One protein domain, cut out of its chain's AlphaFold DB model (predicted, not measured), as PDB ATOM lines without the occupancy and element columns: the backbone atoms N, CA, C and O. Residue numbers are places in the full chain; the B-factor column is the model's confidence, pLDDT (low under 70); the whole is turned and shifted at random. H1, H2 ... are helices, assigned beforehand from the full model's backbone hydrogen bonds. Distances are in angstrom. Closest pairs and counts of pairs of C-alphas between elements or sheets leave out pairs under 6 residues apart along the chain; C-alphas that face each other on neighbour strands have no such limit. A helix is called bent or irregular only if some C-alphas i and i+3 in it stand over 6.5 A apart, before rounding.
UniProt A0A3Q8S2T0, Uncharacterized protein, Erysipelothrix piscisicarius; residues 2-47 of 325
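This is residues 2 to 47 of the 325 residues of an uncharacterized protein of Erysipelothrix piscisicarius (UniProt A0A3Q8S2T0). A long thin arm is joined to a small head: H2, with short H1 at its far end, makes the arm, and H3, set crosswise to it, makes the head together with residues 37 to 47, which loop round and fold back beside H3. The arm sticks out over residues 2 to 21 and makes most of the length; H1, H2 and H3 do not form a bundle. The printed part has 46 residues, with three named helices in the order H1, H2, H3, no named strand, and the class all helix. The whole is extended, with a radius of gyration of the C-alphas of 15.9 A and spans of 46 by 20 by 11 A.

Start with H2, residues 9 to 19: find C-alpha 9 at (101.995, 56.655, 143.370), and from there the helix runs 15.3 A to C-alpha 19 at (92.714, 65.833, 135.306). Look next at H3, residues 26 to 36, also 11 residues and 15.5 A from first to last C-alpha; its last C-alpha, that of Asn 36, is at (83.857, 58.987, 117.081). H3 is neither bent nor irregular, but only just: C-alphas 27 and 30 are 6.0 A apart. Before H2 you find H1, residues 4 to 7, 5.1 A long. After H3, residues 37 to 47 hold no named element.

Begin at H2, which touches no helix. Go back along the chain through Tyr 8, the one residue of a tight link, and you reach H1; H1 and H2 meet only through their link. Go forward through residues 20 to 25, a short link, and you reach H3; H2 and H3 are apart, with no C-alpha of the one within 8 A of the other. H1 and H3 are apart too. Along the backbone, every O i to N i+4 pair is within hydrogen-bond range in H2, and 5 of 7 are in H3. H1 is too short for such a pair, but its one O i to N i+3 pair, O of Arg 4 and N of Lys 7, is within range.

The two C-alphas farthest apart are those of Lys 2 and His 30, at 46.7 A; the first and last printed C-alphas, those of Lys 2 and Val 47, are 44.7 A apart. Residues 2 to 21, of which 4 to 7 belong to H1 and 9 to 19 to H2, stand free. The printed part has no cut, and neither link between named helices is long. The mean pLDDT of the printed part is 79.0; look for values under 70 at residue 2, residues 19 to 23 and residues 46 to 47.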
ATOM      1  N   LYS A   2     110.563  52.245 151.541       60.59
ATOM      2  CA  LYS A   2     109.730  52.500 150.355       60.59
ATOM      3  C   LYS A   2     110.017  53.941 149.921       60.59
ATOM      4  O   LYS A   2     109.962  54.832 150.762       60.59
ATOM      5  N   SER A   3     110.421  54.129 148.664       75.94
ATOM      6  CA  SER A   3     110.688  55.451 148.084       75.94
ATOM      7  C   SER A   3     109.472  56.360 148.274       75.94
ATOM      8  O   SER A   3     108.341  55.873 148.214       75.94
ATOM      9  N   ARG A   4     109.698  57.666 148.478       74.50
ATOM     10  CA  ARG A   4     108.629  58.681 148.507       74.50
ATOM     11  C   ARG A   4     107.735  58.548 147.268       74.50
ATOM     12  O   ARG A   4     106.522  58.581 147.402       74.50
ATOM     13  N   VAL A   5     108.325  58.220 146.118       74.69
ATOM     14  CA  VAL A   5     107.618  57.949 144.856       74.69
ATOM     15  C   VAL A   5     106.569  56.835 145.002       74.69
ATOM     16  O   VAL A   5     105.425  57.023 144.621       74.69
ATOM     17  N   ASN A   6     106.898  55.716 145.659       80.81
ATOM     18  CA  ASN A   6     105.944  54.617 145.885       80.81
ATOM     19  C   ASN A   6     104.890  54.938 146.955       80.81
ATOM     20  O   ASN A   6     103.903  54.221 147.065       80.81
ATOM     21  N   LYS A   7     105.120  55.949 147.802       84.31
ATOM     22  CA  LYS A   7     104.134  56.397 148.798       84.31
ATOM     23  C   LYS A   7     103.060  57.278 148.155       84.31
ATOM     24  O   LYS A   7     101.932  57.277 148.630       84.31
ATOM     25  N   TYR A   8     103.422  58.009 147.102       87.75
ATOM     26  CA  TYR A   8     102.546  58.956 146.412       87.75
ATOM     27  C   TYR A   8     102.103  58.469 145.028       87.75
ATOM     28  O   TYR A   8     101.479  59.225 144.299       87.75
ATOM     29  N   GLN A   9     102.391  57.218 144.661       87.81
ATOM     30  CA  GLN A   9     101.995  56.655 143.370       87.81
ATOM     31  C   GLN A   9     100.476  56.716 143.161       87.81
ATOM     32  O   GLN A   9     100.034  57.197 142.126       87.81
ATOM     33  N   ASP A  10      99.699  56.327 144.171       86.50
ATOM     34  CA  ASP A  10      98.234  56.372 144.115       86.50
ATOM     35  C   ASP A  10      97.718  57.815 143.979       86.50
ATOM     36  O   ASP A  10      96.743  58.062 143.283       86.50
ATOM     37  N   LEU A  11      98.409  58.787 144.593       85.38
ATOM     38  CA  LEU A  11      98.092  60.211 144.455       85.38
ATOM     39  C   LEU A  11      98.393  60.705 143.035       85.38
ATOM     40  O   LEU A  11      97.608  61.451 142.469       85.38
ATOM     41  N   HIS A  12      99.511  60.276 142.443       84.50
ATOM     42  CA  HIS A  12      99.845  60.599 141.056       84.50
ATOM     43  C   HIS A  12      98.850  59.981 140.067       84.50
ATOM     44  O   HIS A  12      98.463  60.648 139.112       84.50
ATOM     45  N   GLU A  13      98.412  58.741 140.300       85.50
ATOM     46  CA  GLU A  13      97.385  58.078 139.489       85.50
ATOM     47  C   GLU A  13      96.024  58.767 139.652       85.50
ATOM     48  O   GLU A  13      95.347  59.030 138.663       85.50
ATOM     49  N   GLN A  14      95.664  59.162 140.875       84.25
ATOM     50  CA  GLN A  14      94.443  59.917 141.141       84.25
ATOM     51  C   GLN A  14      94.467  61.303 140.487       84.25
ATOM     52  O   GLN A  14      93.481  61.672 139.866       84.25
ATOM     53  N   ILE A  15      95.572  62.053 140.570       82.69
ATOM     54  CA  ILE A  15      95.702  63.373 139.926       82.69
ATOM     55  C   ILE A  15      95.635  63.241 138.399       82.69
ATOM     56  O   ILE A  15      95.001  64.066 137.746       82.69
ATOM     57  N   ALA A  16      96.247  62.198 137.827       78.00
ATOM     58  CA  ALA A  16      96.159  61.934 136.393       78.00
ATOM     59  C   ALA A  16      94.712  61.639 135.960       78.00
ATOM     60  O   ALA A  16      94.233  62.238 135.003       78.00
ATOM     61  N   LEU A  17      93.992  60.795 136.707       76.56
ATOM     62  CA  LEU A  17      92.589  60.460 136.428       76.56
ATOM     63  C   LEU A  17      91.625  61.636 136.669       76.56
ATOM     64  O   LEU A  17      90.645  61.780 135.943       76.56
ATOM     65  N   ASP A  18      91.891  62.480 137.668       72.19
ATOM     66  CA  ASP A  18      91.063  63.648 138.013       72.19
ATOM     67  C   ASP A  18      91.233  64.785 136.987       72.19
ATOM     68  O   ASP A  18      90.269  65.457 136.610       72.19
ATOM     69  N   SER A  19      92.444  64.924 136.429       62.00
ATOM     70  CA  SER A  19      92.714  65.833 135.306       62.00
ATOM     71  C   SER A  19      92.040  65.419 133.989       62.00
ATOM     72  O   SER A  19      91.890  66.248 133.095       62.00
ATOM     73  N   GLU A  20      91.601  64.161 133.877       60.25
ATOM     74  CA  GLU A  20      90.856  63.619 132.732       60.25
ATOM     75  C   GLU A  20      89.336  63.587 132.970       60.25
ATOM     76  O   GLU A  20      88.602  62.961 132.198       60.25
ATOM     77  N   SER A  21      88.834  64.251 134.021       63.72
ATOM     78  CA  SER A  21      87.390  64.389 134.221       63.72
ATOM     79  C   SER A  21      86.731  64.941 132.947       63.72
ATOM     80  O   SER A  21      87.156  65.935 132.360       63.72
ATOM     81  N   ASN A  22      85.739  64.200 132.455       65.12
ATOM     82  CA  ASN A  22      85.180  64.339 131.113       65.12
ATOM     83  C   ASN A  22      84.632  65.765 130.909       65.12
ATOM     84  O   ASN A  22      83.621  66.137 131.506       65.12
ATOM     85  N   ILE A  23      85.312  66.588 130.101       69.06
ATOM     86  CA  ILE A  23      84.915  67.984 129.863       69.06
ATOM     87  C   ILE A  23      83.723  67.999 128.904       69.06
ATOM     88  O   ILE A  23      83.869  68.091 127.685       69.06
ATOM     89  N   GLU A  24      82.520  67.908 129.459       70.81
ATOM     90  CA  GLU A  24      81.265  67.927 128.711       70.81
ATOM     91  C   GLU A  24      80.863  69.357 128.320       70.81
ATOM     92  O   GLU A  24      80.120  70.041 129.022       70.81
ATOM     93  N   ASN A  25      81.360  69.822 127.169       77.06
ATOM     94  CA  ASN A  25      80.962  71.097 126.566       77.06
ATOM     95  C   ASN A  25      80.132  70.866 125.290       77.06
ATOM     96  O   ASN A  25      80.464  70.019 124.457       77.06
ATOM     97  N   SER A  26      79.069  71.658 125.120       76.81
ATOM     98  CA  SER A  26      78.217  71.683 123.926       76.81
ATOM     99  C   SER A  26      79.027  71.876 122.636       76.81
ATOM    100  O   SER A  26      78.821  71.137 121.674       76.81
ATOM    101  N   ASP A  27      80.013  72.775 122.628       79.62
ATOM    102  CA  ASP A  27      80.828  73.041 121.434       79.62
ATOM    103  C   ASP A  27      81.779  71.882 121.115       79.62
ATOM    104  O   ASP A  27      81.977  71.519 119.953       79.62
ATOM    105  N   LEU A  28      82.330  71.243 122.153       80.94
ATOM    106  CA  LEU A  28      83.212  70.083 122.019       80.94
ATOM    107  C   LEU A  28      82.446  68.818 121.614       80.94
ATOM    108  O   LEU A  28      83.007  67.958 120.933       80.94
ATOM    109  N   SER A  29      81.154  68.729 121.941       82.31
ATOM    110  CA  SER A  29      80.312  67.577 121.608       82.31
ATOM    111  C   SER A  29      80.215  67.337 120.095       82.31
ATOM    112  O   SER A  29      80.268  66.195 119.636       82.31
ATOM    113  N   HIS A  30      80.164  68.401 119.285       84.31
ATOM    114  CA  HIS A  30      80.137  68.283 117.826       84.31
ATOM    115  C   HIS A  30      81.427  67.670 117.276       84.31
ATOM    116  O   HIS A  30      81.384  66.839 116.361       84.31
ATOM    117  N   PHE A  31      82.573  68.053 117.840       87.12
ATOM    118  CA  PHE A  31      83.873  67.525 117.442       87.12
ATOM    119  C   PHE A  31      84.078  66.095 117.943       87.12
ATOM    120  O   PHE A  31      84.470  65.245 117.145       87.12
ATOM    121  N   ALA A  32      83.733  65.798 119.198       85.31
ATOM    122  CA  ALA A  32      83.806  64.452 119.768       85.31
ATOM    123  C   ALA A  32      82.937  63.457 118.981       85.31
ATOM    124  O   ALA A  32      83.410  62.403 118.561       85.31
ATOM    125  N   ASN A  33      81.702  63.842 118.649       86.12
ATOM    126  CA  ASN A  33      80.794  63.010 117.859       86.12
ATOM    127  C   ASN A  33      81.272  62.809 116.415       86.12
ATOM    128  O   ASN A  33      81.041  61.754 115.825       86.12
ATOM    129  N   ARG A  34      81.959  63.796 115.831       88.75
ATOM    130  CA  ARG A  34      82.573  63.667 114.503       88.75
ATOM    131  C   ARG A  34      83.836  62.805 114.528       88.75
ATOM    132  O   ARG A  34      84.082  62.082 113.566       88.75
ATOM    133  N   LEU A  35      84.625  62.872 115.596       85.50
ATOM    134  CA  LEU A  35      85.813  62.039 115.769       85.50
ATOM    135  C   LEU A  35      85.435  60.585 116.044       85.50
ATOM    136  O   LEU A  35      85.988  59.717 115.383       85.50
ATOM    137  N   ASN A  36      84.420  60.326 116.874       85.69
ATOM    138  CA  ASN A  36      83.857  58.987 117.081       85.69
ATOM    139  C   ASN A  36      83.393  58.325 115.763       85.69
ATOM    140  O   ASN A  36      83.542  57.121 115.577       85.69
ATOM    141  N   GLN A  37      82.879  59.109 114.804       86.50
ATOM    142  CA  GLN A  37      82.498  58.599 113.475       86.50
ATOM    143  C   GLN A  37      83.691  58.151 112.620       86.50
ATOM    144  O   GLN A  37      83.514  57.363 111.690       86.50
ATOM    145  N   ILE A  38      84.879  58.693 112.882       88.25
ATOM    146  CA  ILE A  38      86.105  58.396 112.135       88.25
ATOM    147  C   ILE A  38      86.923  57.329 112.872       88.25
ATOM    148  O   ILE A  38      87.510  56.462 112.225       88.25
ATOM    149  N   ASP A  39      86.934  57.380 114.204       85.75
ATOM    150  CA  ASP A  39      87.731  56.533 115.075       85.75
ATOM    151  C   ASP A  39      86.960  56.133 116.346       85.75
ATOM    152  O   ASP A  39      86.457  56.974 117.087       85.75
ATOM    153  N   ASN A  40      86.918  54.829 116.631       83.81
ATOM    154  CA  ASN A  40      86.194  54.250 117.768       83.81
ATOM    155  C   ASN A  40      86.920  54.431 119.114       83.81
ATOM    156  O   ASN A  40      86.456  53.902 120.121       83.81
ATOM    157  N   GLN A  41      88.079  55.097 119.140       82.50
ATOM    158  CA  GLN A  41      88.799  55.414 120.381       82.50
ATOM    159  C   GLN A  41      88.158  56.558 121.181       82.50
ATOM    160  O   GLN A  41      88.479  56.719 122.355       82.50
ATOM    161  N   PHE A  42      87.274  57.343 120.565       82.19
ATOM    162  CA  PHE A  42      86.568  58.447 121.215       82.19
ATOM    163  C   PHE A  42      85.154  58.014 121.583       82.19
ATOM    164  O   PHE A  42      84.477  57.429 120.745       82.19
ATOM    165  N   ASP A  43      84.679  58.336 122.783       81.12
ATOM    166  CA  ASP A  43      83.290  58.085 123.168       81.12
ATOM    167  C   ASP A  43      82.340  59.146 122.589       81.12
ATOM    168  O   ASP A  43      82.694  60.311 122.395       81.12
ATOM    169  N   LYS A  44      81.103  58.732 122.288       77.56
ATOM    170  CA  LYS A  44      80.050  59.636 121.810       77.56
ATOM    171  C   LYS A  44      79.550  60.491 122.979       77.56
ATOM    172  O   LYS A  44      79.103  59.946 123.984       77.56
ATOM    173  N   MET A  45      79.570  61.813 122.822       76.50
ATOM    174  CA  MET A  45      79.079  62.757 123.829       76.50
ATOM    175  C   MET A  45      77.661  63.209 123.478       76.50
ATOM    176  O   MET A  45      77.449  63.892 122.474       76.50
ATOM    177  N   ASP A  46      76.690  62.849 124.314       68.56
ATOM    178  CA  ASP A  46      75.306  63.323 124.216       68.56
ATOM    179  C   ASP A  46      75.079  64.450 125.234       68.56
ATOM    180  O   ASP A  46      74.468  64.260 126.284       68.56
ATOM    181  N   VAL A  47      75.593  65.643 124.922       66.75
ATOM    182  CA  VAL A  47      75.269  66.851 125.689       66.75
ATOM    183  C   VAL A  47      73.849  67.265 125.310       66.75
ATOM    184  O   VAL A  47      73.552  67.480 124.133       66.75
TER     185      VAL A  47